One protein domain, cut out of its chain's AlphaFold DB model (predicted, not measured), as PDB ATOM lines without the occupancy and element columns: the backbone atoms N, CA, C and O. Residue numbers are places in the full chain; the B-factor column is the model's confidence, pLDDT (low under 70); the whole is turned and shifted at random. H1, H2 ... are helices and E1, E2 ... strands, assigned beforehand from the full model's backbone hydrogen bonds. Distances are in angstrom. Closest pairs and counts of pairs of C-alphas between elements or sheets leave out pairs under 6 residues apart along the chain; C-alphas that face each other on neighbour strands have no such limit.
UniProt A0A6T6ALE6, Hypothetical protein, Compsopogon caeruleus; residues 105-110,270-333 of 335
ATOM      1  N   VAL A 105      23.623  38.975  89.449       96.81
ATOM      2  CA  VAL A 105      22.973  37.873  88.739       96.81
ATOM      3  C   VAL A 105      23.528  36.518  89.174       96.81
ATOM      4  O   VAL A 105      24.715  36.380  89.476       96.81
ATOM      5  N   ASP A 106      22.664  35.508  89.200       97.50
ATOM      6  CA  ASP A 106      23.039  34.113  89.413       97.50
ATOM      7  C   ASP A 106      23.533  33.495  88.095       97.50
ATOM      8  O   ASP A 106      22.758  33.027  87.257       97.50
ATOM      9  N   LEU A 107      24.855  33.502  87.913       97.62
ATOM     10  CA  LEU A 107      25.507  32.938  86.730       97.62
ATOM     11  C   LEU A 107      25.321  31.419  86.615       97.62
ATOM     12  O   LEU A 107      25.243  30.899  85.504       97.62
ATOM     13  N   ALA A 108      25.221  30.701  87.736       97.38
ATOM     14  CA  ALA A 108      25.038  29.254  87.714       97.38
ATOM     15  C   ALA A 108      23.619  28.890  87.259       97.38
ATOM     16  O   ALA A 108      23.437  27.958  86.472       97.38
ATOM     17  N   LEU A 109      22.615  29.642  87.714       97.81
ATOM     18  CA  LEU A 109      21.244  29.509  87.231       97.81
ATOM     19  C   LEU A 109      21.139  29.876  85.748       97.81
ATOM     20  O   LEU A 109      20.556  29.109  84.983       97.81
ATOM     21  N   LEU A 110      21.729  31.001  85.326       97.81
ATOM     22  CA  LEU A 110      21.740  31.402  83.915       97.81
ATOM     23  C   LEU A 110      22.376  30.334  83.027       97.81
ATOM     24  O   LEU A 110      21.831  30.040  81.964       97.81
ATOM     25  N   LEU A 270      28.401  39.735  80.012       96.75
ATOM     26  CA  LEU A 270      28.644  41.102  80.486       96.75
ATOM     27  C   LEU A 270      28.744  41.210  82.011       96.75
ATOM     28  O   LEU A 270      28.877  42.320  82.526       96.75
ATOM     29  N   ALA A 271      28.654  40.089  82.728       97.00
ATOM     30  CA  ALA A 271      28.858  40.074  84.167       97.00
ATOM     31  C   ALA A 271      30.326  40.351  84.502       97.00
ATOM     32  O   ALA A 271      31.234  39.836  83.846       97.00
ATOM     33  N   ASP A 272      30.560  41.151  85.538       96.38
ATOM     34  CA  ASP A 272      31.889  41.319  86.111       96.38
ATOM     35  C   ASP A 272      32.333  40.059  86.886       96.38
ATOM     36  O   ASP A 272      31.605  39.070  87.024       96.38
ATOM     37  N   THR A 273      33.540  40.098  87.450       96.00
ATOM     38  CA  THR A 273      34.088  39.001  88.264       96.00
ATOM     39  C   THR A 273      33.275  38.710  89.527       96.00
ATOM     40  O   THR A 273      33.386  37.625  90.089       96.00
ATOM     41  N   ASN A 274      32.458  39.663  89.976       95.00
ATOM     42  CA  ASN A 274      31.564  39.519  91.114       95.00
ATOM     43  C   ASN A 274      30.150  39.115  90.679       95.00
ATOM     44  O   ASN A 274      29.243  39.125  91.509       95.00
ATOM     45  N   GLY A 275      29.920  38.756  89.413       96.38
ATOM     46  CA  GLY A 275      28.601  38.389  88.904       96.38
ATOM     47  C   GLY A 275      27.616  39.559  88.879       96.38
ATOM     48  O   GLY A 275      26.431  39.357  89.141       96.38
ATOM     49  N   ARG A 276      28.087  40.787  88.646       96.94
ATOM     50  CA  ARG A 276      27.267  41.999  88.565       96.94
ATOM     51  C   ARG A 276      27.240  42.549  87.145       96.94
ATOM     52  O   ARG A 276      28.246  42.575  86.445       96.94
ATOM     53  N   ILE A 277      26.065  43.000  86.722       96.56
ATOM     54  CA  ILE A 277      25.825  43.589  85.407       96.56
ATOM     55  C   ILE A 277      25.790  45.105  85.521       96.56
ATOM     56  O   ILE A 277      24.926  45.662  86.202       96.56
ATOM     57  N   HIS A 278      26.692  45.762  84.800       96.88
ATOM     58  CA  HIS A 278      26.857  47.214  84.789       96.88
ATOM     59  C   HIS A 278      26.256  47.803  83.513       96.88
ATOM     60  O   HIS A 278      26.957  48.105  82.547       96.88
ATOM     61  N   ALA A 279      24.927  47.904  83.487       95.06
ATOM     62  CA  ALA A 279      24.230  48.479  82.346       95.06
ATOM     63  C   ALA A 279      24.482  49.988  82.237       95.06
ATOM     64  O   ALA A 279      24.577  50.675  83.246       95.06
ATOM     65  N   SER A 280      24.525  50.497  81.007       94.81
ATOM     66  CA  SER A 280      24.671  51.921  80.702       94.81
ATOM     67  C   SER A 280      23.304  52.579  80.520       94.81
ATOM     68  O   SER A 280      22.498  52.137  79.694       94.81
ATOM     69  N   LEU A 281      23.051  53.642  81.277       95.25
ATOM     70  CA  LEU A 281      21.834  54.437  81.336       95.25
ATOM     71  C   LEU A 281      22.077  55.790  80.655       95.25
ATOM     72  O   LEU A 281      22.993  56.529  80.989       95.25
ATOM     73  N   ASN A 282      21.236  56.138  79.685       91.62
ATOM     74  CA  ASN A 282      21.382  57.353  78.888       91.62
ATOM     75  C   ASN A 282      20.132  58.226  78.995       91.62
ATOM     76  O   ASN A 282      19.010  57.735  78.860       91.62
ATOM     77  N   ILE A 283      20.342  59.533  79.149       90.25
ATOM     78  CA  ILE A 283      19.297  60.565  79.273       90.25
ATOM     79  C   ILE A 283      18.925  61.231  77.933       90.25
ATOM     80  O   ILE A 283      18.271  62.265  77.909       90.25
ATOM     81  N   ASN A 284      19.374  60.681  76.803       84.00
ATOM     82  CA  ASN A 284      19.366  61.348  75.495       84.00
ATOM     83  C   ASN A 284      18.147  61.036  74.609       84.00
ATOM     84  O   ASN A 284      18.221  61.214  73.394       84.00
ATOM     85  N   THR A 285      17.053  60.523  75.173       87.88
ATOM     86  CA  THR A 285      15.848  60.266  74.373       87.88
ATOM     87  C   THR A 285      15.037  61.547  74.201       87.88
ATOM     88  O   THR A 285      14.936  62.354  75.121       87.88
ATOM     89  N   GLU A 286      14.411  61.720  73.035       87.56
ATOM     90  CA  GLU A 286      13.601  62.911  72.717       87.56
ATOM     91  C   GLU A 286      12.433  63.119  73.692       87.56
ATOM     92  O   GLU A 286      12.027  64.245  73.954       87.56
ATOM     93  N   THR A 287      11.910  62.030  74.262       89.06
ATOM     94  CA  THR A 287      10.779  62.062  75.203       89.06
ATOM     95  C   THR A 287      11.201  62.298  76.655       89.06
ATOM     96  O   THR A 287      10.343  62.351  77.533       89.06
ATOM     97  N   GLY A 288      12.505  62.390  76.937       84.75
ATOM     98  CA  GLY A 288      13.048  62.516  78.293       84.75
ATOM     99  C   GLY A 288      13.101  61.207  79.092       84.75
ATOM    100  O   GLY A 288      13.523  61.209  80.246       84.75
ATOM    101  N   ARG A 289      12.718  60.066  78.500       91.25
ATOM    102  CA  ARG A 289      12.879  58.737  79.117       91.25
ATOM    103  C   ARG A 289      14.351  58.320  79.177       91.25
ATOM    104  O   ARG A 289      15.149  58.664  78.305       91.25
ATOM    105  N   LEU A 290      14.699  57.495  80.161       93.50
ATOM    106  CA  LEU A 290      15.987  56.805  80.170       93.50
ATOM    107  C   LEU A 290      16.021  55.721  79.094       93.50
ATOM    108  O   LEU A 290      15.037  54.998  78.922       93.50
ATOM    109  N   SER A 291      17.169  55.548  78.446       94.38
ATOM    110  CA  SER A 291      17.459  54.358  77.645       94.38
ATOM    111  C   SER A 291      18.605  53.548  78.246       94.38
ATOM    112  O   SER A 291      19.578  54.109  78.742       94.38
ATOM    113  N   CYS A 292      18.495  52.224  78.193       94.06
ATOM    114  CA  CYS A 292      19.447  51.296  78.792       94.06
ATOM    115  C   CYS A 292      20.121  50.412  77.734       94.06
ATOM    116  O   CYS A 292      19.466  49.907  76.818       94.06
ATOM    117  N   ARG A 293      21.440  50.222  77.841       92.56
ATOM    118  CA  ARG A 293      22.245  49.407  76.915       92.56
ATOM    119  C   ARG A 293      23.340  48.641  77.666       92.56
ATOM    120  O   ARG A 293      23.757  49.049  78.738       92.56
ATOM    121  N   ARG A 294      23.861  47.579  77.036       88.81
ATOM    122  CA  ARG A 294      24.997  46.753  77.507       88.81
ATOM    123  C   ARG A 294      24.819  46.082  78.892       88.81
ATOM    124  O   ARG A 294      25.616  46.347  79.783       88.81
ATOM    125  N   PRO A 295      23.870  45.142  79.060       92.62
ATOM    126  CA  PRO A 295      22.720  44.841  78.212       92.62
ATOM    127  C   PRO A 295      21.541  45.770  78.548       92.62
ATOM    128  O   PRO A 295      21.601  46.560  79.485       92.62
ATOM    129  N   ASN A 296      20.459  45.718  77.769       92.75
ATOM    130  CA  ASN A 296      19.263  46.501  78.082       92.75
ATOM    131  C   ASN A 296      18.472  45.833  79.225       92.75
ATOM    132  O   ASN A 296      17.760  44.853  79.013       92.75
ATOM    133  N   LEU A 297      18.578  46.389  80.434       93.69
ATOM    134  CA  LEU A 297      17.876  45.904  81.626       93.69
ATOM    135  C   LEU A 297      16.440  46.437  81.769       93.69
ATOM    136  O   LEU A 297      15.697  45.939  82.607       93.69
ATOM    137  N   GLN A 298      16.010  47.393  80.940       91.75
ATOM    138  CA  GLN A 298      14.631  47.905  80.959       91.75
ATOM    139  C   GLN A 298      13.646  46.963  80.250       91.75
ATOM    140  O   GLN A 298      12.469  46.930  80.600       91.75
ATOM    141  N   ASN A 299      14.122  46.174  79.282       89.00
ATOM    142  CA  ASN A 299      13.283  45.353  78.404       89.00
ATOM    143  C   ASN A 299      13.364  43.852  78.720       89.00
ATOM    144  O   ASN A 299      13.399  43.031  77.807       89.00
ATOM    145  N   GLN A 300      13.417  43.481  80.001       89.75
ATOM    146  CA  GLN A 300      13.373  42.069  80.399       89.75
ATOM    147  C   GLN A 300      12.073  41.401  79.919       89.75
ATOM    148  O   GLN A 300      11.038  42.077  79.877       89.75
ATOM    149  N   PRO A 301      12.090  40.091  79.589       89.56
ATOM    150  CA  PRO A 301      10.913  39.391  79.078       89.56
ATOM    151  C   PRO A 301       9.708  39.631  79.987       89.56
ATOM    152  O   PRO A 301       9.843  39.671  81.215       89.56
ATOM    153  N   ALA A 302       8.541  39.871  79.386       87.44
ATOM    154  CA  ALA A 302       7.296  40.024  80.132       87.44
ATOM    155  C   ALA A 302       7.002  38.737  80.917       87.44
ATOM    156  O   ALA A 302       7.397  37.660  80.475       87.44
ATOM    157  N   LEU A 303       6.346  38.838  82.077       86.31
ATOM    158  CA  LEU A 303       6.190  37.704  83.000       86.31
ATOM    159  C   LEU A 303       5.509  36.508  82.326       86.31
ATOM    160  O   LEU A 303       5.950  35.374  82.479       86.31
ATOM    161  N   GLU A 304       4.491  36.774  81.518       87.56
ATOM    162  CA  GLU A 304       3.736  35.782  80.758       87.56
ATOM    163  C   GLU A 304       4.524  35.151  79.598       87.56
ATOM    164  O   GLU A 304       4.127  34.113  79.075       87.56
ATOM    165  N   LYS A 305       5.654  35.751  79.204       87.81
ATOM    166  CA  LYS A 305       6.556  35.263  78.145       87.81
ATOM    167  C   LYS A 305       7.906  34.785  78.681       87.81
ATOM    168  O   LYS A 305       8.735  34.308  77.906       87.81
ATOM    169  N   ASP A 306       8.150  34.905  79.985       91.44
ATOM    170  CA  ASP A 306       9.404  34.517  80.623       91.44
ATOM    171  C   ASP A 306       9.436  33.005  80.896       91.44
ATOM    172  O   ASP A 306       9.404  32.542  82.037       91.44
ATOM    173  N   ARG A 307       9.493  32.224  79.809       94.12
ATOM    174  CA  ARG A 307       9.475  30.749  79.802       94.12
ATOM    175  C   ARG A 307      10.449  30.130  80.805       94.12
ATOM    176  O   ARG A 307      10.135  29.116  81.426       94.12
ATOM    177  N   TYR A 308      11.625  30.736  80.955       95.62
ATOM    178  CA  TYR A 308      12.705  30.229  81.802       95.62
ATOM    179  C   TYR A 308      12.830  30.958  83.139       95.62
ATOM    180  O   TYR A 308      13.778  30.697  83.875       95.62
ATOM    181  N   LYS A 309      11.889  31.855  83.471       94.75
ATOM    182  CA  LYS A 309      11.950  32.698  84.671       94.75
ATOM    183  C   LYS A 309      13.296  33.426  84.783       94.75
ATOM    184  O   LYS A 309      13.874  33.493  85.865       94.75
ATOM    185  N   ILE A 310      13.805  33.968  83.677       95.06
ATOM    186  CA  ILE A 310      15.091  34.676  83.583       95.06
ATOM    187  C   ILE A 310      15.180  35.778  84.643       95.06
ATOM    188  O   ILE A 310      16.245  36.000  85.215       95.06
ATOM    189  N   ARG A 311      14.055  36.423  84.982       93.62
ATOM    190  CA  ARG A 311      14.003  37.440  86.046       93.62
ATOM    191  C   ARG A 311      14.446  36.932  87.422       93.62
ATOM    192  O   ARG A 311      15.009  37.714  88.179       93.62
ATOM    193  N   SER A 312      14.249  35.648  87.727       93.31
ATOM    194  CA  SER A 312      14.698  35.038  88.991       93.31
ATOM    195  C   SER A 312      16.221  34.937  89.106       93.31
ATOM    196  O   SER A 312      16.740  34.775  90.205       93.31
ATOM    197  N   ALA A 313      16.950  35.093  87.995       95.81
ATOM    198  CA  ALA A 313      18.402  35.171  88.031       95.81
ATOM    199  C   ALA A 313      18.908  36.496  88.611       95.81
ATOM    200  O   ALA A 313      20.069  36.564  88.998       95.81
ATOM    201  N   PHE A 314      18.082  37.543  88.689       95.50
ATOM    202  CA  PHE A 314      18.453  38.780  89.370       95.50
ATOM    203  C   PHE A 314      18.284  38.600  90.876       95.50
ATOM    204  O   PHE A 314      17.171  38.561  91.398       95.50
ATOM    205  N   ILE A 315      19.413  38.519  91.569       95.62
ATOM    206  CA  ILE A 315      19.478  38.256  93.005       95.62
ATOM    207  C   ILE A 315      20.083  39.459  93.734       95.62
ATOM    208  O   ILE A 315      20.575  40.408  93.124       95.62
ATOM    209  N   CYS A 316      20.039  39.436  95.060       94.31
ATOM    210  CA  CYS A 316      20.787  40.373  95.896       94.31
ATOM    211  C   CYS A 316      21.943  39.650  96.588       94.31
ATOM    212  O   CYS A 316      22.066  38.428  96.513       94.31
ATOM    213  N   GLU A 317      22.826  40.421  97.214       91.44
ATOM    214  CA  GLU A 317      23.888  39.855  98.043       91.44
ATOM    215  C   GLU A 317      23.311  39.214  99.308       91.44
ATOM    216  O   GLU A 317      22.190  39.509  99.726       91.44
ATOM    217  N   GLU A 318      24.088  38.334  99.932       90.00
ATOM    218  CA  GLU A 318      23.694  37.713 101.192       90.00
ATOM    219  C   GLU A 318      23.373  38.784 102.251       90.00
ATOM    220  O   GLU A 318      23.993  39.850 102.307       90.00
ATOM    221  N   GLY A 319      22.330  38.540 103.046       93.50
ATOM    222  CA  GLY A 319      21.826  39.499 104.034       93.50
ATOM    223  C   GLY A 319      21.021  40.676 103.462       93.50
ATOM    224  O   GLY A 319      20.517  41.481 104.242       93.50
ATOM    225  N   HIS A 320      20.853  40.775 102.140       93.25
ATOM    226  CA  HIS A 320      20.060  41.828 101.497       93.25
ATOM    227  C   HIS A 320      18.702  41.314 100.997       93.25
ATOM    228  O   HIS A 320      18.412  40.118 101.005       93.25
ATOM    229  N   GLN A 321      17.847  42.247 100.569       92.12
ATOM    230  CA  GLN A 321      16.586  41.969  99.877       92.12
ATOM    231  C   GLN A 321      16.411  42.934  98.701       92.12
ATOM    232  O   GLN A 321      16.835  44.090  98.768       92.12
ATOM    233  N   LEU A 322      15.768  42.467  97.627       90.12
ATOM    234  CA  LEU A 322      15.363  43.317  96.509       90.12
ATOM    235  C   LEU A 322      13.986  43.928  96.785       90.12
ATOM    236  O   LEU A 322      13.009  43.225  97.042       90.12
ATOM    237  N   ILE A 323      13.909  45.253  96.682       90.12
ATOM    238  CA  ILE A 323      12.659  46.007  96.777       90.12
ATOM    239  C   ILE A 323      12.334  46.533  95.384       90.12
ATOM    240  O   ILE A 323      13.156  47.212  94.770       90.12
ATOM    241  N   VAL A 324      11.137  46.223  94.888       86.75
ATOM    242  CA  VAL A 324      10.654  46.733  93.606       86.75
ATOM    243  C   VAL A 324       9.538  47.730  93.878       86.75
ATOM    244  O   VAL A 324       8.500  47.396  94.447       86.75
ATOM    245  N   VAL A 325       9.767  48.971  93.459       85.25
ATOM    246  CA  VAL A 325       8.796  50.060  93.569       85.25
ATOM    247  C   VAL A 325       8.308  50.405  92.169       85.25
ATOM    248  O   VAL A 325       9.115  50.631  91.266       85.25
ATOM    249  N   ARG A 326       6.991  50.445  91.987       83.19
ATOM    250  CA  ARG A 326       6.330  50.979  90.794       83.19
ATOM    251  C   ARG A 326       5.518  52.199  91.219       83.19
ATOM    252  O   ARG A 326       5.141  52.313  92.380       83.19
ATOM    253  N   GLU A 327       5.287  53.137  90.309       80.12
ATOM    254  CA  GLU A 327       4.452  54.309  90.590       80.12
ATOM    255  C   GLU A 327       3.107  53.877  91.209       80.12
ATOM    256  O   GLU A 327       2.331  53.168  90.575       80.12
ATOM    257  N   GLY A 328       2.881  54.251  92.476       65.00
ATOM    258  CA  GLY A 328       1.680  53.908  93.248       65.00
ATOM    259  C   GLY A 328       1.670  52.544  93.962       65.00
ATOM    260  O   GLY A 328       0.738  52.299  94.723       65.00
ATOM    261  N   GLU A 329       2.672  51.672  93.787       53.66
ATOM    262  CA  GLU A 329       2.662  50.297  94.324       53.66
ATOM    263  C   GLU A 329       4.042  49.850  94.858       53.66
ATOM    264  O   GLU A 329       5.071  49.975  94.185       53.66
ATOM    265  N   LEU A 330       4.073  49.277  96.072       55.47
ATOM    266  CA  LEU A 330       5.279  48.725  96.704       55.47
ATOM    267  C   LEU A 330       5.209  47.194  96.745       55.47
ATOM    268  O   LEU A 330       4.330  46.635  97.400       55.47
ATOM    269  N   TYR A 331       6.173  46.515  96.118       61.34
ATOM    270  CA  TYR A 331       6.296  45.060  96.175       61.34
ATOM    271  C   TYR A 331       7.654  44.661  96.763       61.34
ATOM    272  O   TYR A 331       8.716  44.973  96.218       61.34
ATOM    273  N   CYS A 332       7.630  43.922  97.872       51.16
ATOM    274  CA  CYS A 332       8.803  43.167  98.301       51.16
ATOM    275  C   CYS A 332       8.887  41.919  97.425       51.16
ATOM    276  O   CYS A 332       8.015  41.053  97.500       51.16
ATOM    277  N   VAL A 333       9.924  41.818  96.597       55.31
ATOM    278  CA  VAL A 333      10.099  40.650  95.737       55.31
ATOM    279  C   VAL A 333      11.049  39.688  96.433       55.31
ATOM    280  O   VAL A 333      12.262  39.878  96.439       55.31
TER     281      VAL A 333
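Overview. This is residues 105 to 110 and 270 to 333 of the 335 residues of the protein "Hypothetical protein" of Compsopogon caeruleus (UniProt A0A6T6ALE6). The domain has little regular structure: two separate strand hairpins, E1 with E2 and E3 with E4, and two short touching helices, H1 and H2, amid long loops. The link residues 284 to 289 stick out. The 70 printed residues run H1, E1, E2, H2, E3, E4, mixed in class, with 24 in named elements; both sheets are antiparallel. The whole is loose, radius of gyration of the C-alphas 13.9 A, spanning 38 by 31 by 28 A.

Arrangement. H1, residues 107 to 110, touches H2, residues 310 to 313; the closest C-alphas, of Leu 109 and Ala 313, are 6.4 A apart. Both helices are too short for an O i to N i+4 pair; the one O i to N i+3 pair is within hydrogen-bond range in H2, not in H1. E1, residues 280 to 282, and E2, residues 291 to 293, form a hairpin, antiparallel at 155 degrees, with N 280 and O 293 2.8 A apart. E3, residues 322 to 326, and E4, residues 329 to 333, form another, at 159 degrees, with N 329 and O 326 2.9 A apart. E1 and E3 are apart.

Along the chain. H1 begins at C-alpha 107 (25.507, 32.938, 86.730). E3 measures 13.2 A and E4 12.3 A, ending at C-alpha 333 (10.099, 40.650, 95.737).

Size, cuts and confidence. Residues 111 to 269 are not printed; C-alphas 110 and 270 are 12.4 A apart. The link E2 to H2 is long. Residues 328 to 333 have pLDDT under 70.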